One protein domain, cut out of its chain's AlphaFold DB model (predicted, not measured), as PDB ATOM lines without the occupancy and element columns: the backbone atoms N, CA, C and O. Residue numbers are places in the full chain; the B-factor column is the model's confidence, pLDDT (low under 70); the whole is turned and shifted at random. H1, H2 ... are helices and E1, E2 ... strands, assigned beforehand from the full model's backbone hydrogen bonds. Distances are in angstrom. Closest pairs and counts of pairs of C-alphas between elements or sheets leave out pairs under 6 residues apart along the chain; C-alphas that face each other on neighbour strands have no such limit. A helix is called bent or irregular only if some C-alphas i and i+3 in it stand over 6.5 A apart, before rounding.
ATOM      1  N   CYS A  10      43.283 -99.699 -28.994       85.38
ATOM      2  CA  CYS A  10      44.183 -98.875 -28.178       85.38
ATOM      3  C   CYS A  10      45.448 -99.609 -27.704       85.38
ATOM      4  O   CYS A  10      46.511 -98.995 -27.688       85.38
ATOM      5  N   GLY A  11      45.372-100.907 -27.383       88.25
ATOM      6  CA  GLY A  11      46.534-101.698 -26.953       88.25
ATOM      7  C   GLY A  11      47.619-101.838 -28.028       88.25
ATOM      8  O   GLY A  11      48.796-101.621 -27.747       88.25
ATOM      9  N   ILE A  12      47.229-102.129 -29.276       90.44
ATOM     10  CA  ILE A  12      48.173-102.262 -30.400       90.44
ATOM     11  C   ILE A  12      48.745-100.895 -30.768       90.44
ATOM     12  O   ILE A  12      49.953-100.760 -30.936       90.44
ATOM     13  N   TYR A  13      47.910 -99.857 -30.832       92.81
ATOM     14  CA  TYR A  13      48.403 -98.515 -31.144       92.81
ATOM     15  C   TYR A  13      49.276 -97.933 -30.030       92.81
ATOM     16  O   TYR A  13      50.174 -97.149 -30.324       92.81
ATOM     17  N   ALA A  14      49.073 -98.307 -28.765       94.94
ATOM     18  CA  ALA A  14      49.998 -97.940 -27.694       94.94
ATOM     19  C   ALA A  14      51.362 -98.633 -27.863       94.94
ATOM     20  O   ALA A  14      52.404 -98.010 -27.657       94.94
ATOM     21  N   PHE A  15      51.386 -99.889 -28.313       95.88
ATOM     22  CA  PHE A  15      52.635-100.546 -28.695       95.88
ATOM     23  C   PHE A  15      53.312 -99.834 -29.877       95.88
ATOM     24  O   PHE A  15      54.467 -99.429 -29.765       95.88
ATOM     25  N   LEU A  16      52.591 -99.606 -30.978       95.62
ATOM     26  CA  LEU A  16      53.150 -98.995 -32.188       95.62
ATOM     27  C   LEU A  16      53.628 -97.556 -31.967       95.62
ATOM     28  O   LEU A  16      54.647 -97.169 -32.526       95.62
ATOM     29  N   ASN A  17      52.945 -96.771 -31.129       97.00
ATOM     30  CA  ASN A  17      53.414 -95.438 -30.747       97.00
ATOM     31  C   ASN A  17      54.717 -95.490 -29.939       97.00
ATOM     32  O   ASN A  17      55.592 -94.656 -30.155       97.00
ATOM     33  N   GLY A  18      54.874 -96.474 -29.047       97.00
ATOM     34  CA  GLY A  18      56.127 -96.683 -28.318       97.00
ATOM     35  C   GLY A  18      57.271 -97.112 -29.229       97.00
ATOM     36  O   GLY A  18      58.356 -96.538 -29.158       97.00
ATOM     37  N   VAL A  19      57.005 -98.037 -30.156       96.50
ATOM     38  CA  VAL A  19      57.972 -98.412 -31.196       96.50
ATOM     39  C   VAL A  19      58.345 -97.192 -32.028       96.50
ATOM     40  O   VAL A  19      59.523 -96.890 -32.118       96.50
ATOM     41  N   HIS A  20      57.375 -96.444 -32.560       95.81
ATOM     42  CA  HIS A  20      57.630 -95.256 -33.379       95.81
ATOM     43  C   HIS A  20      58.439 -94.180 -32.635       95.81
ATOM     44  O   HIS A  20      59.254 -93.493 -33.249       95.81
ATOM     45  N   ALA A  21      58.243 -94.039 -31.320       95.19
ATOM     46  CA  ALA A  21      58.994 -93.092 -30.501       95.19
ATOM     47  C   ALA A  21      60.479 -93.465 -30.349       95.19
ATOM     48  O   ALA A  21      61.318 -92.567 -30.295       95.19
ATOM     49  N   LEU A  22      60.808 -94.761 -30.286       94.25
ATOM     50  CA  LEU A  22      62.192 -95.245 -30.164       94.25
ATOM     51  C   LEU A  22      62.847 -95.554 -31.517       94.25
ATOM     52  O   LEU A  22      64.059 -95.438 -31.679       94.25
ATOM     53  N   HIS A  23      62.043 -95.964 -32.489       92.75
ATOM     54  CA  HIS A  23      62.430 -96.352 -33.831       92.75
ATOM     55  C   HIS A  23      61.379 -95.824 -34.817       92.75
ATOM     56  O   HIS A  23      60.341 -96.465 -35.008       92.75
ATOM     57  N   PRO A  24      61.612 -94.645 -35.424       90.44
ATOM     58  CA  PRO A  24      60.652 -94.025 -36.322       90.44
ATOM     59  C   PRO A  24      60.231 -94.973 -37.444       90.44
ATOM     60  O   PRO A  24      61.011 -95.287 -38.335       90.44
ATOM     61  N   LEU A  25      58.976 -95.414 -37.391       90.75
ATOM     62  CA  LEU A  25      58.362 -96.188 -38.467       90.75
ATOM     63  C   LEU A  25      58.380 -95.376 -39.768       90.75
ATOM     64  O   LEU A  25      57.910 -94.236 -39.790       90.75
ATOM     65  N   HIS A  26      58.902 -95.978 -40.837       86.25
ATOM     66  CA  HIS A  26      58.949 -95.377 -42.173       86.25
ATOM     67  C   HIS A  26      57.666 -95.608 -42.989       86.25
ATOM     68  O   HIS A  26      57.492 -94.980 -44.030       86.25
ATOM     69  N   ALA A  27      56.765 -96.459 -42.494       84.62
ATOM     70  CA  ALA A  27      55.475 -96.758 -43.103       84.62
ATOM     71  C   ALA A  27      54.483 -95.584 -42.994       84.62
ATOM     72  O   ALA A  27      54.404 -94.888 -41.974       84.62
ATOM     73  N   HIS A  28      53.676 -95.391 -44.034       86.62
ATOM     74  CA  HIS A  28      52.536 -94.483 -44.026       86.62
ATOM     75  C   HIS A  28      51.435 -94.991 -43.080       86.62
ATOM     76  O   HIS A  28      51.287 -96.190 -42.855       86.62
ATOM     77  N   THR A  29      50.597 -94.084 -42.563       84.31
ATOM     78  CA  THR A  29      49.484 -94.443 -41.661       84.31
ATOM     79  C   THR A  29      48.589 -95.543 -42.239       84.31
ATOM     80  O   THR A  29      48.177 -96.430 -41.506       84.31
ATOM     81  N   GLN A  30      48.342 -95.529 -43.551       85.50
ATOM     82  CA  GLN A  30      47.538 -96.558 -44.207       85.50
ATOM     83  C   GLN A  30      48.191 -97.949 -44.147       85.50
ATOM     84  O   GLN A  30      47.502 -98.926 -43.880       85.50
ATOM     85  N   GLU A  31      49.506 -98.050 -44.345       88.56
ATOM     86  CA  GLU A  31      50.236 -99.326 -44.275       88.56
ATOM     87  C   GLU A  31      50.242 -99.878 -42.843       88.56
ATOM     88  O   GLU A  31      50.086-101.081 -42.619       88.56
ATOM     89  N   ILE A  32      50.344 -98.982 -41.856       89.31
ATOM     90  CA  ILE A  32      50.194 -99.323 -40.440       89.31
ATOM     91  C   ILE A  32      48.792 -99.878 -40.174       89.31
ATOM     92  O   ILE A  32      48.658-100.953 -39.587       89.31
ATOM     93  N   ASP A  33      47.753 -99.179 -40.630       86.12
ATOM     94  CA  ASP A  33      46.367 -99.611 -40.460       86.12
ATOM     95  C   ASP A  33      46.121-100.965 -41.151       86.12
ATOM     96  O   ASP A  33      45.497-101.849 -40.567       86.12
ATOM     97  N   GLU A  34      46.667-101.191 -42.348       85.81
ATOM     98  CA  GLU A  34      46.560-102.460 -43.082       85.81
ATOM     99  C   GLU A  34      47.237-103.632 -42.352       85.81
ATOM    100  O   GLU A  34      46.664-104.730 -42.275       85.81
ATOM    101  N   ALA A  35      48.412-103.412 -41.756       88.06
ATOM    102  CA  ALA A  35      49.083-104.416 -40.933       88.06
ATOM    103  C   ALA A  35      48.253-104.770 -39.687       88.06
ATOM    104  O   ALA A  35      48.087-105.950 -39.357       88.06
ATOM    105  N   VAL A  36      47.669-103.764 -39.028       85.75
ATOM    106  CA  VAL A  36      46.785-103.954 -37.868       85.75
ATOM    107  C   VAL A  36      45.500-104.689 -38.266       85.75
ATOM    108  O   VAL A  36      45.123-105.651 -37.599       85.75
ATOM    109  N   ILE A  37      44.856-104.311 -39.377       79.69
ATOM    110  CA  ILE A  37      43.659-104.985 -39.913       79.69
ATOM    111  C   ILE A  37      43.952-106.460 -40.194       79.69
ATOM    112  O   ILE A  37      43.154-107.330 -39.837       79.69
ATOM    113  N   THR A  38      45.080-106.749 -40.842       81.31
ATOM    114  CA  THR A  38      45.482-108.121 -41.182       81.31
ATOM    115  C   THR A  38      45.652-108.957 -39.922       81.31
ATOM    116  O   THR A  38      45.097-110.051 -39.819       81.31
ATOM    117  N   LEU A  39      46.329-108.399 -38.919       80.00
ATOM    118  CA  LEU A  39      46.527-109.062 -37.642       80.00
ATOM    119  C   LEU A  39      45.194-109.353 -36.934       80.00
ATOM    120  O   LEU A  39      44.962-110.486 -36.513       80.00
ATOM    121  N   ILE A  40      44.286-108.372 -36.884       73.88
ATOM    122  CA  ILE A  40      42.944-108.532 -36.302       73.88
ATOM    123  C   ILE A  40      42.146-109.614 -37.043       73.88
ATOM    124  O   ILE A  40      41.522-110.457 -36.399       73.88
ATOM    125  N   ARG A  41      42.192-109.650 -38.383       72.25
ATOM    126  CA  ARG A  41      41.515-110.664 -39.222       72.25
ATOM    127  C   ARG A  41      42.013-112.089 -38.988       72.25
ATOM    128  O   ARG A  41      41.260-113.043 -39.200       72.25
ATOM    129  N   ASP A  42      43.263-112.257 -38.587       70.25
ATOM    130  CA  ASP A  42      43.838-113.575 -38.304       70.25
ATOM    131  C   ASP A  42      43.616-114.030 -36.864       70.25
ATOM    132  O   ASP A  42      43.639-115.231 -36.575       70.25
ATOM    133  N   THR A  43      43.316-113.088 -35.974       65.56
ATOM    134  CA  THR A  43      42.930-113.351 -34.584       65.56
ATOM    135  C   THR A  43      41.434-113.177 -34.322       65.56
ATOM    136  O   THR A  43      40.995-113.209 -33.170       65.56
ATOM    137  N   CYS A  44      40.629-112.998 -35.375       59.75
ATOM    138  CA  CYS A  44      39.197-112.781 -35.237       59.75
ATOM    139  C   CYS A  44      38.470-114.062 -34.800       59.75
ATOM    140  O   CYS A  44      38.868-115.198 -35.086       59.75
ATOM    141  N   TYR A  45      37.351-113.855 -34.109       55.28
ATOM    142  CA  TYR A  45      36.564-114.903 -33.464       55.28
ATOM    143  C   TYR A  45      36.186-116.068 -34.391       55.28
ATOM    144  O   TYR A  45      36.301-117.230 -33.997       55.28
ATOM    145  N   GLY A  46      35.802-115.765 -35.637       52.19
ATOM    146  CA  GLY A  46      35.345-116.761 -36.610       52.19
ATOM    147  C   GLY A  46      36.374-117.844 -36.951       52.19
ATOM    148  O   GLY A  46      35.992-118.894 -37.455       52.19
ATOM    149  N   LYS A  47      37.663-117.626 -36.652       50.78
ATOM    150  CA  LYS A  47      38.741-118.589 -36.922       50.78
ATOM    151  C   LYS A  47      39.255-119.330 -35.677       50.78
ATOM    152  O   LYS A  47      39.830-120.405 -35.831       50.78
ATOM    153  N   LYS A  48      39.108-118.779 -34.459       48.78
ATOM    154  CA  LYS A  48      39.827-119.262 -33.250       48.78
ATOM    155  C   LYS A  48      39.059-119.175 -31.916       48.78
ATOM    156  O   LYS A  48      39.677-119.124 -30.853       48.78
ATOM    157  N   GLY A  49      37.725-119.211 -31.939       42.69
ATOM    158  CA  GLY A  49      36.884-119.031 -30.741       42.69
ATOM    159  C   GLY A  49      37.203-119.928 -29.526       42.69
ATOM    160  O   GLY A  49      37.004-119.492 -28.396       42.69
ATOM    161  N   ALA A  50      37.751-121.135 -29.725       38.41
ATOM    162  CA  ALA A  50      38.070-122.081 -28.645       38.41
ATOM    163  C   ALA A  50      39.390-121.798 -27.895       38.41
ATOM    164  O   ALA A  50      39.617-122.362 -26.828       38.41
ATOM    165  N   ALA A  51      40.276-120.953 -28.434       40.12
ATOM    166  CA  ALA A  51      41.633-120.796 -27.904       40.12
ATOM    167  C   ALA A  51      41.777-119.662 -26.870       40.12
ATOM    168  O   ALA A  51      42.858-119.462 -26.325       40.12
ATOM    169  N   GLY A  52      40.726-118.867 -26.629       38.38
ATOM    170  CA  GLY A  52      40.846-117.635 -25.836       38.38
ATOM    171  C   GLY A  52      41.762-116.578 -26.476       38.38
ATOM    172  O   GLY A  52      42.081-115.583 -25.837       38.38
ATOM    173  N   GLU A  53      42.158-116.789 -27.738       43.56
ATOM    174  CA  GLU A  53      43.009-115.916 -28.564       43.56
ATOM    175  C   GLU A  53      42.195-114.858 -29.329       43.56
ATOM    176  O   GLU A  53      42.700-114.227 -30.254       43.56
ATOM    177  N   THR A  54      40.913-114.706 -28.991       48.22
ATOM    178  CA  THR A  54      39.991-113.794 -29.667       48.22
ATOM    179  C   THR A  54      40.335-112.352 -29.327       48.22
ATOM    180  O   THR A  54      40.293-111.965 -28.159       48.22
ATOM    181  N   LEU A  55      40.609-111.543 -30.346       51.22
ATOM    182  CA  LEU A  55      40.940-110.133 -30.174       51.22
ATOM    183  C   LEU A  55      39.971-109.270 -30.964       51.22
ATOM    184  O   LEU A  55      40.138-109.041 -32.156       51.22
ATOM    185  N   LEU A  56      38.950-108.771 -30.274       53.03
ATOM    186  CA  LEU A  56      38.504-107.407 -30.548       53.03
ATOM    187  C   LEU A  56      39.524-106.554 -29.785       53.03
ATOM    188  O   LEU A  56      39.754-106.861 -28.619       53.03
ATOM    189  N   GLY A  57      40.201-105.597 -30.423       50.03
ATOM    190  CA  GLY A  57      41.478-105.002 -29.974       50.03
ATOM    191  C   GLY A  57      41.538-104.297 -28.596       50.03
ATOM    192  O   GLY A  57      42.499-103.577 -28.313       50.03
ATOM    193  N   GLU A  58      40.542-104.490 -27.733       60.72
ATOM    194  CA  GLU A  58      40.585-104.219 -26.303       60.72
ATOM    195  C   GLU A  58      41.062-105.474 -25.564       60.72
ATOM    196  O   GLU A  58      40.315-106.406 -25.274       60.72
ATOM    197  N   PHE A  59      42.349-105.491 -25.236       66.94
ATOM    198  CA  PHE A  59      42.912-106.493 -24.340       66.94
ATOM    199  C   PHE A  59      42.429-106.204 -22.931       66.94
ATOM    200  O   PHE A  59      42.623-105.096 -22.452       66.94
ATOM    201  N   PHE A  60      41.828-107.184 -22.262       70.62
ATOM    202  CA  PHE A  60      41.247-107.014 -20.925       70.62
ATOM    203  C   PHE A  60      42.184-107.412 -19.779       70.62
ATOM    204  O   PHE A  60      41.738-107.484 -18.635       70.62
ATOM    205  N   SER A  61      43.454-107.695 -20.073       77.94
ATOM    206  CA  SER A  61      44.504-107.876 -19.069       77.94
ATOM    207  C   SER A  61      45.892-107.668 -19.683       77.94
ATOM    208  O   SER A  61      46.060-107.750 -20.906       77.94
ATOM    209  N   CYS A  62      46.893-107.405 -18.839       84.88
ATOM    210  CA  CYS A  62      48.293-107.305 -19.257       84.88
ATOM    211  C   CYS A  62      48.811-108.627 -19.833       84.88
ATOM    212  O   CYS A  62      49.528-108.615 -20.828       84.88
ATOM    213  N   GLU A  63      48.394-109.764 -19.279       83.50
ATOM    214  CA  GLU A  63      48.775-111.100 -19.753       83.50
ATOM    215  C   GLU A  63      48.312-111.332 -21.188       83.50
ATOM    216  O   GLU A  63      49.086-111.805 -22.020       83.50
ATOM    217  N   ALA A  64      47.065-110.962 -21.494       78.75
ATOM    218  CA  ALA A  64      46.514-111.110 -22.833       78.75
ATOM    219  C   ALA A  64      47.267-110.241 -23.850       78.75
ATOM    220  O   ALA A  64      47.637-110.735 -24.917       78.75
ATOM    221  N   LEU A  65      47.532-108.970 -23.517       85.19
ATOM    222  CA  LEU A  65      48.260-108.064 -24.408       85.19
ATOM    223  C   LEU A  65      49.720-108.494 -24.590       85.19
ATOM    224  O   LEU A  65      50.180-108.583 -25.725       85.19
ATOM    225  N   ALA A  66      50.438-108.820 -23.514       88.94
ATOM    226  CA  ALA A  66      51.831-109.259 -23.595       88.94
ATOM    227  C   ALA A  66      51.979-110.540 -24.427       88.94
ATOM    228  O   ALA A  66      52.811-110.600 -25.331       88.94
ATOM    229  N   SER A  67      51.134-111.544 -24.166       85.12
ATOM    230  CA  SER A  67      51.123-112.801 -24.924       85.12
ATOM    231  C   SER A  67      50.896-112.554 -26.414       85.12
ATOM    232  O   SER A  67      51.630-113.078 -27.255       85.12
ATOM    233  N   PHE A  68      49.934-111.691 -26.751       84.06
ATOM    234  CA  PHE A  68      49.664-111.324 -28.132       84.06
ATOM    235  C   PHE A  68      50.840-110.599 -28.796       84.06
ATOM    236  O   PHE A  68      51.286-111.023 -29.863       84.06
ATOM    237  N   LEU A  69      51.374-109.547 -28.170       89.75
ATOM    238  CA  LEU A  69      52.496-108.784 -28.721       89.75
ATOM    239  C   LEU A  69      53.710-109.685 -28.960       89.75
ATOM    240  O   LEU A  69      54.293-109.653 -30.039       89.75
ATOM    241  N   ASN A  70      54.036-110.560 -28.009       91.50
ATOM    242  CA  ASN A  70      55.167-111.476 -28.136       91.50
ATOM    243  C   ASN A  70      54.946-112.510 -29.244       91.50
ATOM    244  O   ASN A  70      55.840-112.735 -30.064       91.50
ATOM    245  N   LYS A  71      53.744-113.093 -29.323       88.56
ATOM    246  CA  LYS A  71      53.375-114.071 -30.356       88.56
ATOM    247  C   LYS A  71      53.446-113.488 -31.767       88.56
ATOM    248  O   LYS A  71      53.856-114.186 -32.694       88.56
ATOM    249  N   HIS A  72      53.048-112.229 -31.932       87.94
ATOM    250  CA  HIS A  72      52.945-111.567 -33.234       87.94
ATOM    251  C   HIS A  72      54.087-110.582 -33.526       87.94
ATOM    252  O   HIS A  72      54.102-109.960 -34.588       87.94
ATOM    253  N   SER A  73      55.080-110.501 -32.635       90.75
ATOM    254  CA  SER A  73      56.234-109.597 -32.718       90.75
ATOM    255  C   SER A  73      56.939-109.656 -34.072       90.75
ATOM    256  O   SER A  73      57.131-108.628 -34.710       90.75
ATOM    257  N   ARG A  74      57.252-110.864 -34.561       92.88
ATOM    258  CA  ARG A  74      57.920-111.078 -35.856       92.88
ATOM    259  C   ARG A  74      57.080-110.628 -37.047       92.88
ATOM    260  O   ARG A  74      57.631-110.099 -38.003       92.88
ATOM    261  N   VAL A  75      55.766-110.847 -36.990       90.62
ATOM    262  CA  VAL A  75      54.848-110.464 -38.073       90.62
ATOM    263  C   VAL A  75      54.785-108.945 -38.176       90.62
ATOM    264  O   VAL A  75      54.975-108.405 -39.260       90.62
ATOM    265  N   LEU A  76      54.590-108.258 -37.046       90.56
ATOM    266  CA  LEU A  76      54.546-106.796 -36.999       90.56
ATOM    267  C   LEU A  76      55.893-106.168 -37.378       90.56
ATOM    268  O   LEU A  76      55.927-105.261 -38.201       90.56
ATOM    269  N   SER A  77      56.991-106.682 -36.815       93.31
ATOM    270  CA  SER A  77      58.360-106.223 -37.090       93.31
ATOM    271  C   SER A  77      58.713-106.327 -38.571       93.31
ATOM    272  O   SER A  77      59.293-105.399 -39.124       93.31
ATOM    273  N   HIS A  78      58.328-107.427 -39.224       93.12
ATOM    274  CA  HIS A  78      58.549-107.601 -40.655       93.12
ATOM    275  C   HIS A  78      57.659-106.681 -41.496       93.12
ATOM    276  O   HIS A  78      58.157-106.047 -42.417       93.12
ATOM    277  N   ALA A  79      56.363-106.593 -41.178       91.94
ATOM    278  CA  ALA A  79      55.405-105.816 -41.963       91.94
ATOM    279  C   ALA A  79      55.650-104.300 -41.898       91.94
ATOM    280  O   ALA A  79      55.362-103.601 -42.860       91.94
ATOM    281  N   LEU A  80      56.154-103.800 -40.768       94.00
ATOM    282  CA  LEU A  80      56.353-102.367 -40.516       94.00
ATOM    283  C   LEU A  80      57.835-101.986 -40.362       94.00
ATOM    284  O   LEU A  80      58.135-100.886 -39.902       94.00
ATOM    285  N   GLU A  81      58.739-102.902 -40.717       94.06
ATOM    286  CA  GLU A  81      60.192-102.699 -40.785       94.06
ATOM    287  C   GLU A  81      60.821-102.093 -39.516       94.06
ATOM    288  O   GLU A  81      61.566-101.118 -39.573       94.06
ATOM    289  N   PHE A  82      60.556-102.688 -38.351       94.31
ATOM    290  CA  PHE A  82      61.157-102.267 -37.076       94.31
ATOM    291  C   PHE A  82      61.827-103.445 -36.341       94.31
ATOM    292  O   PHE A  82      61.540-104.599 -36.657       94.31
ATOM    293  N   PRO A  83      62.733-103.217 -35.365       94.81
ATOM    294  CA  PRO A  83      63.398-104.299 -34.626       94.81
ATOM    295  C   PRO A  83      62.443-105.222 -33.855       94.81
ATOM    296  O   PRO A  83      61.309-104.864 -33.570       94.81
ATOM    297  N   LEU A  84      62.898-106.404 -33.439       95.88
ATOM    298  CA  LEU A  84      62.080-107.239 -32.556       95.88
ATOM    299  C   LEU A  84      61.962-106.599 -31.169       95.88
ATOM    300  O   LEU A  84      62.950-106.140 -30.601       95.88
ATOM    301  N   TYR A  85      60.746-106.607 -30.630       96.12
ATOM    302  CA  TYR A  85      60.441-106.161 -29.274       96.12
ATOM    303  C   TYR A  85      59.800-107.295 -28.479       96.12
ATOM    304  O   TYR A  85      59.065-108.119 -29.029       96.12
ATOM    305  N   GLU A  86      60.053-107.291 -27.175       96.50
ATOM    306  CA  GLU A  86      59.468-108.202 -26.199       96.50
ATOM    307  C   GLU A  86      58.693-107.398 -25.145       96.50
ATOM    308  O   GLU A  86      59.203-106.426 -24.587       96.50
ATOM    309  N   ALA A  87      57.461-107.820 -24.864       95.88
ATOM    310  CA  ALA A  87      56.606-107.283 -23.814       95.88
ATOM    311  C   ALA A  87      56.679-108.158 -22.553       95.88
ATOM    312  O   ALA A  87      56.400-109.361 -22.593       95.88
ATOM    313  N   LYS A  88      56.993-107.540 -21.415       95.69
ATOM    314  CA  LYS A  88      57.055-108.160 -20.085       95.69
ATOM    315  C   LYS A  88      56.078-107.466 -19.153       95.69
ATOM    316  O   LYS A  88      55.960-106.245 -19.178       95.69
ATOM    317  N   ILE A  89      55.392-108.234 -18.318       94.75
ATOM    318  CA  ILE A  89      54.539-107.666 -17.274       94.75
ATOM    319  C   ILE A  89      55.433-107.286 -16.101       94.75
ATOM    320  O   ILE A  89      56.220-108.105 -15.628       94.75
ATOM    321  N   ILE A  90      55.310-106.049 -15.640       95.12
ATOM    322  CA  ILE A  90      56.034-105.532 -14.479       95.12
ATOM    323  C   ILE A  90      55.052-104.830 -13.533       95.12
ATOM    324  O   ILE A  90      53.977-104.400 -13.972       95.12
ATOM    325  N   PRO A  91      55.398-104.680 -12.244       93.50
ATOM    326  CA  PRO A  91      54.617-103.838 -11.355       93.50
ATOM    327  C   PRO A  91      54.709-102.365 -11.781       93.50
ATOM    328  O   PRO A  91      55.745-101.902 -12.252       93.50
ATOM    329  N   ILE A  92      53.647-101.599 -11.554       91.94
ATOM    330  CA  ILE A  92      53.562-100.172 -11.874       91.94
ATOM    331  C   ILE A  92      54.566 -99.345 -11.075       91.94
ATOM    332  O   ILE A  92      55.060 -98.331 -11.550       91.94
ATOM    333  N   THR A  93      54.946 -99.832  -9.897       91.19
ATOM    334  CA  THR A  93      56.007 -99.248  -9.074       91.19
ATOM    335  C   THR A  93      57.395 -99.361  -9.713       91.19
ATOM    336  O   THR A  93      58.333 -98.742  -9.224       91.19
ATOM    337  N   ALA A  94      57.542-100.139 -10.792       92.44
ATOM    338  CA  ALA A  94      58.747-100.215 -11.616       92.44
ATOM    339  C   ALA A  94      58.666 -99.339 -12.887       92.44
ATOM    340  O   ALA A  94      59.496 -99.451 -13.791       92.44
ATOM    341  N   LEU A  95      57.673 -98.447 -12.995       91.25
ATOM    342  CA  LEU A  95      57.703 -97.399 -14.014       91.25
ATOM    343  C   LEU A  95      58.928 -96.503 -13.801       91.25
ATOM    344  O   LEU A  95      59.205 -96.042 -12.696       91.25
ATOM    345  N   GLY A  96      59.656 -96.250 -14.881       88.06
ATOM    346  CA  GLY A  96      60.856 -95.423 -14.874       88.06
ATOM    347  C   GLY A  96      62.136 -96.121 -14.402       88.06
ATOM    348  O   GLY A  96      63.180 -95.479 -14.358       88.06
ATOM    349  N   THR A  97      62.095 -97.412 -14.054       90.88
ATOM    350  CA  THR A  97      63.301 -98.152 -13.638       90.88
ATOM    351  C   THR A  97      64.146 -98.667 -14.802       90.88
ATOM    352  O   THR A  97      65.300 -99.019 -14.585       90.88
ATOM    353  N   TYR A  98      63.573 -98.764 -16.002       91.38
ATOM    354  CA  TYR A  98      64.227 -99.279 -17.204       91.38
ATOM    355  C   TYR A  98      64.292 -98.168 -18.253       91.38
ATOM    356  O   TYR A  98      63.306 -97.459 -18.459       91.38
ATOM    357  N   ASP A  99      65.439 -98.011 -18.907       89.81
ATOM    358  CA  ASP A  99      65.728 -96.916 -19.839       89.81
ATOM    359  C   ASP A  99      65.919 -97.374 -21.296       89.81
ATOM    360  O   ASP A  99      66.026 -96.541 -22.195       89.81
ATOM    361  N   ASP A 100      65.891 -98.683 -21.555       92.62
ATOM    362  CA  ASP A 100      66.102 -99.298 -22.870       92.62
ATOM    363  C   ASP A 100      64.798 -99.616 -23.632       92.62
ATOM    364  O   ASP A 100      64.785-100.380 -24.604       92.62
ATOM    365  N   GLY A 101      63.683 -99.011 -23.219       95.81
ATOM    366  CA  GLY A 101      62.360 -99.344 -23.729       95.81
ATOM    367  C   GLY A 101      61.282 -98.313 -23.410       95.81
ATOM    368  O   GLY A 101      61.547 -97.143 -23.141       95.81
ATOM    369  N   PHE A 102      60.032 -98.758 -23.476       97.75
ATOM    370  CA  PHE A 102      58.858 -97.958 -23.139       97.75
ATOM    371  C   PHE A 102      57.842 -98.781 -22.357       97.75
ATOM    372  O   PHE A 102      57.912-100.009 -22.288       97.75
ATOM    373  N   TYR A 103      56.863 -98.096 -21.782       97.88
ATOM    374  CA  TYR A 103      55.814 -98.715 -20.993       97.88
ATOM    375  C   TYR A 103      54.468 -98.616 -21.704       97.88
ATOM    376  O   TYR A 103      54.168 -97.618 -22.357       97.88
ATOM    377  N   ILE A 104      53.630 -99.637 -21.548       96.69
ATOM    378  CA  ILE A 104      52.216 -99.590 -21.919       96.69
ATOM    379  C   ILE A 104      51.404 -99.672 -20.631       96.69
ATOM    380  O   ILE A 104      51.421-100.683 -19.925       96.69
ATOM    381  N   VAL A 105      50.690 -98.592 -20.331       95.06
ATOM    382  CA  VAL A 105      49.950 -98.418 -19.082       95.06
ATOM    383  C   VAL A 105      48.453 -98.559 -19.366       95.06
ATOM    384  O   VAL A 105      47.898 -97.735 -20.105       95.06
ATOM    385  N   PRO A 106      47.775 -99.583 -18.815       92.25
ATOM    386  CA  PRO A 106      46.323 -99.660 -18.845       92.25
ATOM    387  C   PRO A 106      45.720 -98.741 -17.787       92.25
ATOM    388  O   PRO A 106      46.280 -98.555 -16.706       92.25
ATOM    389  N   GLY A 107      44.532 -98.225 -18.075       89.50
ATOM    390  CA  GLY A 107      43.741 -97.432 -17.147       89.50
ATOM    391  C   GLY A 107      42.337 -97.178 -17.671       89.50
ATOM    392  O   GLY A 107      41.860 -97.839 -18.596       89.50
ATOM    393  N   ILE A 108      41.651 -96.207 -17.076       82.69
ATOM    394  CA  ILE A 108      40.286 -95.850 -17.468       82.69
ATOM    395  C   ILE A 108      40.250 -94.523 -18.206       82.69
ATOM    396  O   ILE A 108      40.593 -93.470 -17.666       82.69
ATOM    397  N   ARG A 109      39.700 -94.547 -19.422       75.81
ATOM    398  CA  ARG A 109      39.358 -93.329 -20.153       75.81
ATOM    399  C   ARG A 109      38.081 -92.727 -19.571       75.81
ATOM    400  O   ARG A 109      36.983 -93.254 -19.753       75.81
ATOM    401  N   LYS A 110      38.213 -91.578 -18.903       65.00
ATOM    402  CA  LYS A 110      37.067 -90.742 -18.513       65.00
ATOM    403  C   LYS A 110      36.606 -89.938 -19.730       65.00
ATOM    404  O   LYS A 110      37.373 -89.165 -20.300       65.00
ATOM    405  N   ARG A 111      35.353 -90.104 -20.160       56.91
ATOM    406  CA  ARG A 111      34.775 -89.248 -21.207       56.91
ATOM    407  C   ARG A 111      34.436 -87.881 -20.615       56.91
ATOM    408  O   ARG A 111      33.727 -87.822 -19.620       56.91
ATOM    409  N   LYS A 112      34.861 -86.798 -21.284       46.91
ATOM    410  CA  LYS A 112      34.627 -85.391 -20.881       46.91
ATOM    411  C   LYS A 112      33.156 -85.004 -20.611       46.91
ATOM    412  O   LYS A 112      32.930 -83.945 -20.049       46.91
ATOM    413  N   TRP A 113      32.172 -85.823 -20.999       42.75
ATOM    414  CA  TRP A 113      30.758 -85.420 -21.072       42.75
ATOM    415  C   TRP A 113      29.794 -86.300 -20.257       42.75
ATOM    416  O   TRP A 113      28.597 -86.042 -20.253       42.75
ATOM    417  N   TYR A 114      30.278 -87.350 -19.583       40.72
ATOM    418  CA  TYR A 114      29.443 -88.228 -18.755       40.72
ATOM    419  C   TYR A 114      30.229 -88.700 -17.527       40.72
ATOM    420  O   TYR A 114      31.051 -89.607 -17.619       40.72
ATOM    421  N   GLU A 115      29.922 -88.128 -16.364       39.81
ATOM    422  CA  GLU A 115      30.484 -88.504 -15.054       39.81
ATOM    423  C   GLU A 115      29.913 -89.818 -14.490       39.81
ATOM    424  O   GLU A 115      30.277 -90.250 -13.400       39.81
ATOM    425  N   ARG A 116      29.009 -90.494 -15.210       47.31
ATOM    426  CA  ARG A 116      28.466 -91.774 -14.743       47.31
ATOM    427  C   ARG A 116      29.495 -92.886 -14.953       47.31
ATOM    428  O   ARG A 116      29.800 -93.244 -16.089       47.31
ATOM    429  N   GLU A 117      29.930 -93.501 -13.852       50.34
ATOM    430  CA  GLU A 117      30.877 -94.631 -13.775       50.34
ATOM    431  C   GLU A 117      30.594 -95.794 -14.743       50.34
ATOM    432  O   GLU A 117      31.508 -96.546 -15.086       50.34
ATOM    433  N   ARG A 118      29.341 -95.926 -15.204       49.06
ATOM    434  CA  ARG A 118      28.865 -96.976 -16.118       49.06
ATOM    435  C   ARG A 118      29.427 -96.906 -17.546       49.06
ATOM    436  O   ARG A 118      29.302 -97.895 -18.254       49.06
ATOM    437  N   ASN A 119      30.027 -95.787 -17.967       52.34
ATOM    438  CA  ASN A 119      30.552 -95.598 -19.335       52.34
ATOM    439  C   ASN A 119      32.087 -95.462 -19.400       52.34
ATOM    440  O   ASN A 119      32.627 -94.974 -20.392       52.34
ATOM    441  N   ALA A 120      32.788 -95.850 -18.335       62.16
ATOM    442  CA  ALA A 120      34.241 -95.946 -18.320       62.16
ATOM    443  C   ALA A 120      34.711 -97.095 -19.226       62.16
ATOM    444  O   ALA A 120      34.299 -98.236 -19.026       62.16
ATOM    445  N   SER A 121      35.579 -96.795 -20.194       73.44
ATOM    446  CA  SER A 121      36.207 -97.803 -21.052       73.44
ATOM    447  C   SER A 121      37.652 -98.033 -20.623       73.44
ATOM    448  O   SER A 121      38.353 -97.082 -20.253       73.44
ATOM    449  N   LEU A 122      38.093 -99.288 -20.697       80.56
ATOM    450  CA  LEU A 122      39.509 -99.617 -20.616       80.56
ATOM    451  C   LEU A 122      40.262 -98.868 -21.719       80.56
ATOM    452  O   LEU A 122      39.755 -98.693 -22.828       80.56
ATOM    453  N   HIS A 123      41.454 -98.388 -21.398       87.19
ATOM    454  CA  HIS A 123      42.300 -97.685 -22.345       87.19
ATOM    455  C   HIS A 123      43.768 -97.943 -22.053       87.19
ATOM    456  O   HIS A 123      44.159 -98.049 -20.893       87.19
ATOM    457  N   TRP A 124      44.566 -98.013 -23.111       91.75
ATOM    458  CA  TRP A 124      45.998 -98.272 -23.053       91.75
ATOM    459  C   TRP A 124      46.746 -97.055 -23.599       91.75
ATOM    460  O   TRP A 124      46.373 -96.520 -24.643       91.75
ATOM    461  N   MET A 125      47.784 -96.610 -22.894       94.94
ATOM    462  CA  MET A 125      48.642 -95.500 -23.318       94.94
ATOM    463  C   MET A 125      50.105 -95.921 -23.307       94.94
ATOM    464  O   MET A 125      50.509 -96.739 -22.482       94.94
ATOM    465  N   THR A 126      50.901 -95.334 -24.193       97.56
ATOM    466  CA  THR A 126      52.361 -95.445 -24.130       97.56
ATOM    467  C   THR A 126      52.885 -94.440 -23.114       97.56
ATOM    468  O   THR A 126      52.498 -93.277 -23.184       97.56
ATOM    469  N   ALA A 127      53.788 -94.841 -22.226       97.56
ATOM    470  CA  ALA A 127      54.564 -93.937 -21.383       97.56
ATOM    471  C   ALA A 127      56.062 -94.118 -21.666       97.56
ATOM    472  O   ALA A 127      56.561 -95.243 -21.735       97.56
ATOM    473  N   LEU A 128      56.765 -93.005 -21.853       96.56
ATOM    474  CA  LEU A 128      58.201 -92.943 -22.108       96.56
ATOM    475  C   LEU A 128      58.953 -92.528 -20.839       96.56
ATOM    476  O   LEU A 128      58.388 -91.920 -19.928       96.56
ATOM    477  N   ILE A 129      60.251 -92.836 -20.797       93.38
ATOM    478  CA  ILE A 129      61.124 -92.561 -19.646       93.38
ATOM    479  C   ILE A 129      61.269 -91.060 -19.338       93.38
ATOM    480  O   ILE A 129      61.494 -90.671 -18.197       93.38
ATOM    481  N   ASP A 130      61.088 -90.209 -20.349       92.94
ATOM    482  CA  ASP A 130      61.142 -88.746 -20.245       92.94
ATOM    483  C   ASP A 130      59.821 -88.116 -19.746       92.94
ATOM    484  O   ASP A 130      59.670 -86.892 -19.723       92.94
ATOM    485  N   GLY A 131      58.854 -88.947 -19.343       93.25
ATOM    486  CA  GLY A 131      57.553 -88.525 -18.827       93.25
ATOM    487  C   GLY A 131      56.523 -88.190 -19.905       93.25
ATOM    488  O   GLY A 131      55.394 -87.825 -19.563       93.25
ATOM    489  N   ARG A 132      56.861 -88.311 -21.197       96.44
ATOM    490  CA  ARG A 132      55.870 -88.204 -22.272       96.44
ATOM    491  C   ARG A 132      54.941 -89.411 -22.270       96.44
ATOM    492  O   ARG A 132      55.363 -90.558 -22.137       96.44
ATOM    493  N   VAL A 133      53.663 -89.140 -22.483       97.31
ATOM    494  CA  VAL A 133      52.592 -90.123 -22.600       97.31
ATOM    495  C   VAL A 133      51.881 -89.921 -23.927       97.31
ATOM    496  O   VAL A 133      51.341 -88.847 -24.204       97.31
ATOM    497  N   LEU A 134      51.870 -90.972 -24.742       97.00
ATOM    498  CA  LEU A 134      51.273 -90.974 -26.071       97.00
ATOM    499  C   LEU A 134      49.901 -91.639 -25.997       97.00
ATOM    500  O   LEU A 134      49.766 -92.818 -25.655       97.00
ATOM    501  N   ASN A 135      48.869 -90.866 -26.318       93.94
ATOM    502  CA  ASN A 135      47.485 -91.300 -26.261       93.94
ATOM    503  C   ASN A 135      46.907 -91.422 -27.674       93.94
ATOM    504  O   ASN A 135      46.485 -90.439 -28.292       93.94
ATOM    505  N   SER A 136      46.842 -92.661 -28.157       90.75
ATOM    506  CA  SER A 136      46.340 -93.004 -29.487       90.75
ATOM    507  C   SER A 136      44.852 -92.698 -29.679       90.75
ATOM    508  O   SER A 136      44.439 -92.431 -30.802       90.75
ATOM    509  N   ALA A 137      44.041 -92.636 -28.617       84.69
ATOM    510  CA  ALA A 137      42.605 -92.348 -28.730       84.69
ATOM    511  C   ALA A 137      42.276 -90.923 -29.192       84.69
ATOM    512  O   ALA A 137      41.127 -90.658 -29.552       84.69
ATOM    513  N   TYR A 138      43.244 -90.011 -29.112       85.38
ATOM    514  CA  TYR A 138      43.092 -88.614 -29.511       85.38
ATOM    515  C   TYR A 138      44.274 -88.102 -30.343       85.38
ATOM    516  O   TYR A 138      44.323 -86.911 -30.633       85.38
ATOM    517  N   ALA A 139      45.235 -88.973 -30.677       90.31
ATOM    518  CA  ALA A 139      46.526 -88.597 -31.254       90.31
ATOM    519  C   ALA A 139      47.212 -87.446 -30.494       90.31
ATOM    520  O   ALA A 139      47.718 -86.498 -31.092       90.31
ATOM    521  N   THR A 140      47.210 -87.519 -29.160       93.19
ATOM    522  CA  THR A 140      47.781 -86.476 -28.294       93.19
ATOM    523  C   THR A 140      49.000 -86.975 -27.542       93.19
ATOM    524  O   THR A 140      49.010 -88.103 -27.049       93.19
ATOM    525  N   GLU A 141      49.980 -86.094 -27.386       96.19
ATOM    526  CA  GLU A 141      51.080 -86.244 -26.438       96.19
ATOM    527  C   GLU A 141      50.792 -85.344 -25.240       96.19
ATOM    528  O   GLU A 141      50.336 -84.208 -25.388       96.19
ATOM    529  N   GLN A 142      51.028 -85.871 -24.047       94.94
ATOM    530  CA  GLN A 142      50.949 -85.127 -22.798       94.94
ATOM    531  C   GLN A 142      52.096 -85.556 -21.889       94.94
ATOM    532  O   GLN A 142      52.581 -86.676 -22.003       94.94
ATOM    533  N   HIS A 143      52.510 -84.696 -20.967       96.31
ATOM    534  CA  HIS A 143      53.402 -85.112 -19.890       96.31
ATOM    535  C   HIS A 143      52.569 -85.573 -18.699       96.31
ATOM    536  O   HIS A 143      51.631 -84.880 -18.308       96.31
ATOM    537  N   MET A 144      52.910 -86.730 -18.137       95.50
ATOM    538  CA  MET A 144      52.327 -87.213 -16.886       95.50
ATOM    539  C   MET A 144      53.441 -87.572 -15.914       95.50
ATOM    540  O   MET A 144      54.436 -88.200 -16.269       95.50
ATOM    541  N   THR A 145      53.246 -87.192 -14.663       94.50
ATOM    542  CA  THR A 145      54.049 -87.651 -13.535       94.50
ATOM    543  C   THR A 145      53.792 -89.132 -13.252       94.50
ATOM    544  O   THR A 145      52.753 -89.687 -13.621       94.50
ATOM    545  N   LEU A 146      54.715 -89.774 -12.526       92.75
ATOM    546  CA  LEU A 146      54.532 -91.149 -12.051       92.75
ATOM    547  C   LEU A 146      53.222 -91.307 -11.261       92.75
ATOM    548  O   LEU A 146      52.455 -92.226 -11.527       92.75
ATOM    549  N   ALA A 147      52.921 -90.362 -10.369       92.69
ATOM    550  CA  ALA A 147      51.694 -90.375  -9.573       92.69
ATOM    551  C   ALA A 147      50.420 -90.295 -10.437       92.69
ATOM    552  O   ALA A 147      49.409 -90.920 -10.120       92.69
ATOM    553  N   GLU A 148      50.446 -89.551 -11.547       94.38
ATOM    554  CA  GLU A 148      49.316 -89.484 -12.480       94.38
ATOM    555  C   GLU A 148      49.135 -90.788 -13.265       94.38
ATOM    556  O   GLU A 148      47.999 -91.199 -13.510       94.38
ATOM    557  N   LEU A 149      50.230 -91.460 -13.639       93.88
ATOM    558  CA  LEU A 149      50.188 -92.780 -14.278       93.88
ATOM    559  C   LEU A 149      49.686 -93.862 -13.312       93.88
ATOM    560  O   LEU A 149      48.843 -94.676 -13.693       93.88
ATOM    561  N   GLU A 150      50.133 -93.832 -12.056       92.56
ATOM    562  CA  GLU A 150      49.633 -94.698 -10.986       92.56
ATOM    563  C   GLU A 150      48.137 -94.486 -10.756       92.56
ATOM    564  O   GLU A 150      47.372 -95.446 -10.780       92.56
ATOM    565  N   ALA A 151      47.687 -93.233 -10.640       91.12
ATOM    566  CA  ALA A 151      46.269 -92.912 -10.487       91.12
ATOM    567  C   ALA A 151      45.431 -93.341 -11.705       91.12
ATOM    568  O   ALA A 151      44.285 -93.779 -11.556       91.12
ATOM    569  N   PHE A 152      45.983 -93.228 -12.918       91.25
ATOM    570  CA  PHE A 152      45.334 -93.704 -14.137       91.25
ATOM    571  C   PHE A 152      45.145 -95.229 -14.129       91.25
ATOM    572  O   PHE A 152      44.066 -95.704 -14.496       91.25
ATOM    573  N   ASN A 153      46.144 -95.984 -13.668       92.12
ATOM    574  CA  ASN A 153      46.078 -97.441 -13.543       92.12
ATOM    575  C   ASN A 153      45.182 -97.898 -12.387       92.12
ATOM    576  O   ASN A 153      44.323 -98.756 -12.579       92.12
ATOM    577  N   ASP A 154      45.299 -97.274 -11.212       89.25
ATOM    578  CA  ASP A 154      44.460 -97.563 -10.045       89.25
ATOM    579  C   ASP A 154      42.972 -97.281 -10.333       89.25
ATOM    580  O   ASP A 154      42.089 -97.852  -9.696       89.25
ATOM    581  N   ALA A 155      42.631 -96.491 -11.358       85.75
ATOM    582  CA  ALA A 155      41.243 -96.338 -11.799       85.75
ATOM    583  C   ALA A 155      40.596 -97.651 -12.300       85.75
ATOM    584  O   ALA A 155      39.364 -97.716 -12.417       85.75
ATOM    585  N   LEU A 156      41.392 -98.690 -12.587       81.38
ATOM    586  CA  LEU A 156      40.933-100.044 -12.919       81.38
ATOM    587  C   LEU A 156      40.428-100.824 -11.700       81.38
ATOM    588  O   LEU A 156      39.764-101.847 -11.871       81.38
ATOM    589  N   LEU A 157      40.711-100.355 -10.480       77.06
ATOM    590  CA  LEU A 157      40.358-101.046  -9.244       77.06
ATOM    591  C   LEU A 157      38.869-101.398  -9.186       77.06
ATOM    592  O   LEU A 157      37.994-100.572  -9.449       77.06
ATOM    593  N   ASN A 158      38.595-102.649  -8.802       69.38
ATOM    594  CA  ASN A 158      37.254-103.224  -8.655       69.38
ATOM    595  C   ASN A 158      36.395-103.211  -9.931       69.38
ATOM    596  O   ASN A 158      35.192-103.478  -9.868       69.38
ATOM    597  N   ARG A 159      36.992-102.936 -11.097       72.19
ATOM    598  CA  ARG A 159      36.295-103.031 -12.377       72.19
ATOM    599  C   ARG A 159      36.399-104.444 -12.922       72.19
ATOM    600  O   ARG A 159      37.414-105.123 -12.796       72.19
ATOM    601  N   ARG A 160      35.308-104.880 -13.539       68.19
ATOM    602  CA  ARG A 160      35.236-106.141 -14.272       68.19
ATOM    603  C   ARG A 160      34.920-105.826 -15.712       68.19
ATOM    604  O   ARG A 160      34.008-105.044 -15.985       68.19
ATOM    605  N   PHE A 161      35.644-106.470 -16.607       66.25
ATOM    606  CA  PHE A 161      35.390-106.385 -18.031       66.25
ATOM    607  C   PHE A 161      34.822-107.719 -18.492       66.25
ATOM    608  O   PHE A 161      35.251-108.779 -18.032       66.25
ATOM    609  N   SER A 162      33.805-107.679 -19.346       57.47
ATOM    610  CA  SER A 162      33.230-108.894 -19.907       57.47
ATOM    611  C   SER A 162      32.833-108.685 -21.357       57.47
ATOM    612  O   SER A 162      32.270-107.655 -21.731       57.47
ATOM    613  N   TRP A 163      33.098-109.711 -22.158       56.03
ATOM    614  CA  TRP A 163      32.719-109.764 -23.563       56.03
ATOM    615  C   TRP A 163      31.205-109.585 -23.802       56.03
ATOM    616  O   TRP A 163      30.848-108.820 -24.696       56.03
ATOM    617  N   PRO A 164      30.285-110.180 -23.006       50.50
ATOM    618  CA  PRO A 164      28.841-110.047 -23.245       50.50
ATOM    619  C   PRO A 164      28.263-108.655 -22.949       50.50
ATOM    620  O   PRO A 164      27.201-108.305 -23.464       50.50
ATOM    621  N   LEU A 165      28.922-107.865 -22.093       50.44
ATOM    622  CA  LEU A 165      28.482-106.507 -21.739       50.44
ATOM    623  C   LEU A 165      29.107-105.436 -22.634       50.44
ATOM    624  O   LEU A 165      28.760-104.257 -22.526       50.44
ATOM    625  N   TRP A 166      30.010-105.841 -23.520       50.81
ATOM    626  CA  TRP A 166      30.670-104.942 -24.437       50.81
ATOM    627  C   TRP A 166      29.696-104.486 -25.527       50.81
ATOM    628  O   TRP A 166      29.134-105.281 -26.281       50.81
ATOM    629  N   ARG A 167      29.472-103.172 -25.601       47.12
ATOM    630  CA  ARG A 167      28.741-102.527 -26.693       47.12
ATOM    631  C   ARG A 167      29.701-101.634 -27.452       47.12
ATOM    632  O   ARG A 167      30.284-100.728 -26.858       47.12
ATOM    633  N   ARG A 168      29.780-101.828 -28.771       48.09
ATOM    634  CA  ARG A 168      30.442-100.865 -29.654       48.09
ATOM    635  C   ARG A 168      29.825 -99.490 -29.475       48.09
ATOM    636  O   ARG A 168      28.604 -99.339 -29.468       48.09
ATOM    637  N   GLN A 169      30.680 -98.483 -29.399       47.12
ATOM    638  CA  GLN A 169      30.276 -97.110 -29.645       47.12
ATOM    639  C   GLN A 169      30.891 -96.685 -30.980       47.12
ATOM    640  O   GLN A 169      32.087 -96.441 -31.039       47.12
ATOM    641  N   ASN A 170      30.042 -96.697 -32.016       38.47
ATOM    642  CA  ASN A 170      30.186 -96.203 -33.396       38.47
ATOM    643  C   ASN A 170      31.628 -95.967 -33.899       38.47
ATOM    644  O   ASN A 170      32.236 -94.940 -33.593       38.47
ATOM    645  N   SER A 171      32.136 -96.905 -34.707       49.31
ATOM    646  CA  SER A 171      33.386 -96.809 -35.474       49.31
ATOM    647  C   SER A 171      33.204 -95.988 -36.761       49.31
ATOM    648  O   SER A 171      32.120 -95.982 -37.334       49.31
ATOM    649  N   TYR A 172      34.271 -95.317 -37.220       47.97
ATOM    650  CA  TYR A 172      34.369 -94.743 -38.581       47.97
ATOM    651  C   TYR A 172      35.541 -95.341 -39.387       47.97
ATOM    652  O   TYR A 172      36.075 -94.718 -40.296       47.97
ATOM    653  N   ASP A 173      35.835 -96.597 -39.040       50.38
ATOM    654  CA  ASP A 173      36.396 -97.668 -39.867       50.38
ATOM    655  C   ASP A 173      37.894 -98.067 -39.723       50.38
ATOM    656  O   ASP A 173      38.806 -97.259 -39.852       50.38
ATOM    657  N   LEU A 174      38.108 -99.368 -39.458       52.94
ATOM    658  CA  LEU A 174      39.330-100.191 -39.591       52.94
ATOM    659  C   LEU A 174      38.843-101.589 -40.072       52.94
ATOM    660  O   LEU A 174      38.822-102.574 -39.328       52.94
ATOM    661  N   SER A 175      38.238-101.573 -41.273       49.03
ATOM    662  CA  SER A 175      37.125-102.417 -41.779       49.03
ATOM    663  C   SER A 175      36.225-103.037 -40.685       49.03
ATOM    664  O   SER A 175      36.056-104.255 -40.625       49.03
ATOM    665  N   ASP A 176      35.746-102.176 -39.781       55.41
ATOM    666  CA  ASP A 176      34.911-102.323 -38.584       55.41
ATOM    667  C   ASP A 176      35.309-103.472 -37.647       55.41
ATOM    668  O   ASP A 176      34.464-104.235 -37.171       55.41
ATOM    669  N   GLU A 177      36.610-103.594 -37.368       51.91
ATOM    670  CA  GLU A 177      37.275-104.693 -36.632       51.91
ATOM    671  C   GLU A 177      37.031-106.091 -37.254       51.91
ATOM    672  O   GLU A 177      37.110-107.112 -36.575       51.91
ATOM    673  N   ALA A 178      36.704-106.119 -38.551       47.88
ATOM    674  CA  ALA A 178      36.644-107.249 -39.487       47.88
ATOM    675  C   ALA A 178      35.554-108.361 -39.322       47.88
ATOM    676  O   ALA A 178      35.844-109.514 -39.625       47.88
ATOM    677  N   VAL A 179      34.325-107.992 -38.884       46.31
ATOM    678  CA  VAL A 179      32.908-108.487 -39.115       46.31
ATOM    679  C   VAL A 179      32.622-110.003 -39.378       46.31
ATOM    680  O   VAL A 179      33.284-110.616 -40.200       46.31
ATOM    681  N   SER A 180      31.604-110.723 -38.850       45.19
ATOM    682  CA  SER A 180      30.308-110.428 -38.189       45.19
ATOM    683  C   SER A 180      30.385-110.479 -36.664       45.19
ATOM    684  O   SER A 180      30.771-111.494 -36.083       45.19
ATOM    685  N   VAL A 181      29.994-109.382 -36.011       49.88
ATOM    686  CA  VAL A 181      29.757-109.401 -34.569       49.88
ATOM    687  C   VAL A 181      28.380-110.022 -34.350       49.88
ATOM    688  O   VAL A 181      27.411-109.563 -34.958       49.88
ATOM    689  N   PRO A 182      28.274-111.025 -33.475       48.38
ATOM    690  CA  PRO A 182      27.000-111.604 -33.109       48.38
ATOM    691  C   PRO A 182      26.055-110.489 -32.620       48.38
ATOM    692  O   PRO A 182      26.385-109.722 -31.716       48.38
ATOM    693  N   THR A 183      24.862-110.364 -33.194       49.38
ATOM    694  CA  THR A 183      23.742-109.606 -32.618       49.38
ATOM    695  C   THR A 183      23.527-110.008 -31.157       49.38
ATOM    696  O   THR A 183      23.938-111.082 -30.730       49.38
ATOM    697  N   SER A 184      22.784-109.233 -30.360       48.72
ATOM    698  CA  SER A 184      22.419-109.634 -28.983       48.72
ATOM    699  C   SER A 184      21.760-111.025 -28.884       48.72
ATOM    700  O   SER A 184      21.651-111.585 -27.791       48.72
ATOM    701  N   ARG A 185      21.250-111.553 -30.004       51.78
ATOM    702  CA  ARG A 185      20.739-112.918 -30.142       51.78
ATOM    703  C   ARG A 185      21.867-113.912 -30.414       51.78
ATOM    704  O   ARG A 185      21.922-114.934 -29.747       51.78
ATOM    705  N   GLU A 186      22.768-113.607 -31.338       54.97
ATOM    706  CA  GLU A 186      23.913-114.464 -31.646       54.97
ATOM    707  C   GLU A 186      24.955-114.461 -30.507       54.97
ATOM    708  O   GLU A 186      25.510-115.507 -30.220       54.97
ATOM    709  N   MET A 187      25.157-113.365 -29.759       56.50
ATOM    710  CA  MET A 187      26.005-113.352 -28.546       56.50
ATOM    711  C   MET A 187      25.465-114.319 -27.492       56.50
ATOM    712  O   MET A 187      26.232-115.034 -26.856       56.50
ATOM    713  N   ARG A 188      24.135-114.353 -27.322       58.47
ATOM    714  CA  ARG A 188      23.465-115.297 -26.419       58.47
ATOM    715  C   ARG A 188      23.563-116.732 -26.918       58.47
ATOM    716  O   ARG A 188      23.711-117.640 -26.116       58.47
ATOM    717  N   GLN A 189      23.486-116.936 -28.229       57.59
ATOM    718  CA  GLN A 189      23.679-118.251 -28.832       57.59
ATOM    719  C   GLN A 189      25.116-118.750 -28.609       57.59
ATOM    720  O   GLN A 189      25.310-119.866 -28.150       57.59
ATOM    721  N   LEU A 190      26.117-117.894 -28.806       55.72
ATOM    722  CA  LEU A 190      27.524-118.231 -28.578       55.72
ATOM    723  C   LEU A 190      27.876-118.452 -27.108       55.72
ATOM    724  O   LEU A 190      28.718-119.294 -26.809       55.72
ATOM    725  N   GLU A 191      27.223-117.732 -26.192       59.62
ATOM    726  CA  GLU A 191      27.317-118.003 -24.754       59.62
ATOM    727  C   GLU A 191      26.869-119.428 -24.408       59.62
ATOM    728  O   GLU A 191      27.442-120.045 -23.513       59.62
ATOM    729  N   ASN A 192      25.900-119.965 -25.152       60.28
ATOM    730  CA  ASN A 192      25.431-121.337 -24.986       60.28
ATOM    731  C   ASN A 192      26.313-122.363 -25.720       60.28
ATOM    732  O   ASN A 192      26.457-123.484 -25.238       60.28
ATOM    733  N   ASP A 193      26.891-121.994 -26.868       54.25
ATOM    734  CA  ASP A 193      27.597-122.925 -27.760       54.25
ATOM    735  C   ASP A 193      29.083-123.115 -27.412       54.25
ATOM    736  O   ASP A 193      29.664-124.149 -27.748       54.25
ATOM    737  N   ILE A 194      29.721-122.145 -26.744       54.22
ATOM    738  CA  ILE A 194      31.148-122.211 -26.395       54.22
ATOM    739  C   ILE A 194      31.331-122.168 -24.874       54.22
ATOM    740  O   ILE A 194      31.116-121.119 -24.253       54.22
ATOM    741  N   PRO A 195      31.825-123.262 -24.258       49.06
ATOM    742  CA  PRO A 195      32.251-123.243 -22.866       49.06
ATOM    743  C   PRO A 195      33.253-122.098 -22.651       49.06
ATOM    744  O   PRO A 195      34.283-122.043 -23.319       49.06
ATOM    745  N   HIS A 196      32.948-121.183 -21.724       50.12
ATOM    746  CA  HIS A 196      33.770-120.017 -21.340       50.12
ATOM    747  C   HIS A 196      33.691-118.748 -22.215       50.12
ATOM    748  O   HIS A 196      34.498-117.838 -22.018       50.12
ATOM    749  N   PHE A 197      32.708-118.612 -23.115       51.03
ATOM    750  CA  PHE A 197      32.503-117.363 -23.873       51.03
ATOM    751  C   PHE A 197      32.275-116.134 -22.972       51.03
ATOM    752  O   PHE A 197      32.805-115.049 -23.218       51.03
ATOM    753  N   SER A 198      31.541-116.301 -21.870       53.91
ATOM    754  CA  SER A 198      31.310-115.262 -20.865       53.91
ATOM    755  C   SER A 198      32.477-115.148 -19.879       53.91
ATOM    756  O   SER A 198      32.330-115.298 -18.665       53.91
ATOM    757  N   ARG A 199      33.681-114.848 -20.377       56.16
ATOM    758  CA  ARG A 199      34.815-114.583 -19.486       56.16
ATOM    759  C   ARG A 199      34.684-113.180 -18.892       56.16
ATOM    760  O   ARG A 199      34.881-112.183 -19.585       56.16
ATOM    761  N   GLN A 200      34.342-113.105 -17.606       61.66
ATOM    762  CA  GLN A 200      34.650-111.924 -16.802       61.66
ATOM    763  C   GLN A 200      36.144-111.954 -16.493       61.66
ATOM    764  O   GLN A 200      36.645-112.928 -15.930       61.66
ATOM    765  N   LEU A 201      36.851-110.903 -16.882       62.06
ATOM    766  CA  LEU A 201      38.256-110.721 -16.564       62.06
ATOM    767  C   LEU A 201      38.365-109.660 -15.472       62.06
ATOM    768  O   LEU A 201      37.842-108.547 -15.601       62.06
ATOM    769  N   THR A 202      39.008-110.048 -14.374       63.22
ATOM    770  CA  THR A 202      39.460-109.115 -13.347       63.22
ATOM    771  C   THR A 202      40.814-108.601 -13.796       63.22
ATOM    772  O   THR A 202      41.718-109.396 -14.036       63.22
ATOM    773  N   PHE A 203      40.940-107.286 -13.931       68.38
ATOM    774  CA  PHE A 203      42.232-106.680 -14.214       68.38
ATOM    775  C   PHE A 203      43.066-106.700 -12.931       68.38
ATOM    776  O   PHE A 203      42.606-106.214 -11.895       68.38
ATOM    777  N   GLU A 204      44.259-107.289 -12.978       68.25
ATOM    778  CA  GLU A 204      45.152-107.298 -11.821       68.25
ATOM    779  C   GLU A 204      45.712-105.894 -11.566       68.25
ATOM    780  O   GLU A 204      46.121-105.184 -12.490       68.25
ATOM    781  N   ARG A 205      45.680-105.471 -10.297       71.38
ATOM    782  CA  ARG A 205      46.138-104.143  -9.880       71.38
ATOM    783  C   ARG A 205      47.626-103.993 -10.157       71.38
ATOM    784  O   ARG A 205      48.409-104.860  -9.784       71.38
ATOM    785  N   GLY A 206      48.010-102.821 -10.660       82.12
ATOM    786  CA  GLY A 206      49.402-102.403 -10.649       82.12
ATOM    787  C   GLY A 206      50.262-103.183 -11.625       82.12
ATOM    788  O   GLY A 206      51.470-103.146 -11.484       82.12
ATOM    789  N   SER A 207      49.673-103.874 -12.598       89.81
ATOM    790  CA  SER A 207      50.414-104.482 -13.697       89.81
ATOM    791  C   SER A 207      50.449-103.517 -14.878       89.81
ATOM    792  O   SER A 207      49.413-103.009 -15.317       89.81
ATOM    793  N   VAL A 208      51.640-103.293 -15.424       94.19
ATOM    794  CA  VAL A 208      51.871-102.574 -16.687       94.19
ATOM    795  C   VAL A 208      52.748-103.435 -17.593       94.19
ATOM    796  O   VAL A 208      53.346-104.411 -17.134       94.19
ATOM    797  N   LEU A 209      52.833-103.096 -18.879       95.75
ATOM    798  CA  LEU A 209      53.799-103.742 -19.764       95.75
ATOM    799  C   LEU A 209      55.048-102.889 -19.885       95.75
ATOM    800  O   LEU A 209      54.953-101.698 -20.164       95.75
ATOM    801  N   TYR A 210      56.202-103.517 -19.733       97.56
ATOM    802  CA  TYR A 210      57.476-103.000 -20.191       97.56
ATOM    803  C   TYR A 210      57.817-103.628 -21.538       97.56
ATOM    804  O   TYR A 210      57.745-104.848 -21.686       97.56
ATOM    805  N   VAL A 211      58.166-102.804 -22.520       97.81
ATOM    806  CA  VAL A 211      58.476-103.234 -23.881       97.81
ATOM    807  C   VAL A 211      59.883-102.778 -24.231       97.81
ATOM    808  O   VAL A 211      60.166-101.582 -24.263       97.81
ATOM    809  N   SER A 212      60.756-103.741 -24.507       96.44
ATOM    810  CA  SER A 212      62.178-103.520 -24.799       96.44
ATOM    811  C   SER A 212      62.584-104.263 -26.060       96.44
ATOM    812  O   SER A 212      61.908-105.203 -26.490       96.44
ATOM    813  N   LYS A 213      63.663-103.801 -26.687       93.00
ATOM    814  CA  LYS A 213      64.217-104.447 -27.874       93.00
ATOM    815  C   LYS A 213      64.825-105.800 -27.483       93.00
ATOM    816  O   LYS A 213      65.563-105.874 -26.506       93.00
ATOM    817  N   HIS A 214      64.507-106.841 -28.249       82.50
ATOM    818  CA  HIS A 214      65.094-108.177 -28.104       82.50
ATOM    819  C   HIS A 214      66.413-108.293 -28.888       82.50
ATOM    820  O   HIS A 214      66.552-107.623 -29.939       82.50
TER     821      HIS A 214
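This is residues 10 to 214 of the 214 residues of an uncharacterized protein of Kurthia sp. 3B1D (UniProt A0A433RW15). A strongly twisted slab of six strands has H1 and H4 over one face and H5 over the other, three layers, with H2 beyond H1 and H4. At one end a looser part holds H3, H6, H7 and the small sheet E6 E7; residues 112 to 118 stick out. The 205 printed residues have seven named helices and eight strands, in the order H1 H2 H3 H4 E1 E2 E3 E4 E5 H5 E6 H6 H7 E7 E8. The class is mixed, the large sheet, E1 E8 E2 E3 E4 E5, is antiparallel, and the whole is compact, with a radius of gyration of the C-alphas of 16.8 A and spans of 48 by 39 by 30 A.

Start at H1, residues 10 to 22, on the sheet: C-alphas 14 and 126, its closest to E3, residues 121 to 127, are 5.0 A apart. H2, residues 29 to 42, is close to H1 but not clearly touching, closest at C-alphas 12 and 36, 7.8 A. It meets H3, residues 45 to 51, only through their link. H4, residues 62 to 79, is on the same face as H1, 8.1 A high over the sheet; its closest C-alphas to E1, residues 85 to 91, are 66 and 87, 5.2 A. Across the sheet look for N 88 and O 210 from edge strand E1 to E8, residues 207 to 213, 2.8 A; N 104 and O 209 from E2, residues 101 to 109, to E8, 2.8 A; and N 105 and O 125 in the hairpin E2 and E3, 2.8 A. E4, residues 132 to 135, and E5, residues 140 to 143, complete the meander E2 E3 E4 E5, each strand the antiparallel neighbour of the one before, with N 134 and O 126, 2.9 A, and N 133 and O 142, 2.7 A. H5, residues 146 to 154, is on the opposite face, closest to E2 at C-alphas 153 and 107, 4.3 A. E6, residues 160 to 162, pairs with E7, residues 200 to 202, at N 201 and O 161, 2.9 A. H6, residues 175 to 178, touches H2 at its residues 37 to 41 alone, closest at C-alphas 178 and 41, 6.0 A; H7, residues 186 to 193, touches no helix. Every O i to N i+4 pair is within hydrogen-bond range in H1, H2, H5 and H7, 12 of 14 in H4, and 1 of 3 in H3, beside 2 of 4 O i to N i+3 pairs; H6 is too short for one.

Find C-alpha 10 at (44.183, -98.875, -28.178), where H1 begins its 18.5 A; E8 ends at C-alpha 213, (64.217, -104.447, -27.874). H2 spans 20.2 A, E2 24.0 A and H4 23.8 A, with a kink of 56 degrees near residue 72. H3 and H4 are irregular: C-alphas 47 and 50 are 9.0 A apart, 71 and 74 7.7 A.

The farthest C-alphas, of Asp 99 and Arg 185, are 48.8 A apart. The printed part has no cut; the links E2 to E3 and E6 to H6 are long. Mean pLDDT of the printed part is 76.5; residues 43 to 59, 110 to 120, 158 and 160 to 204 are under 70.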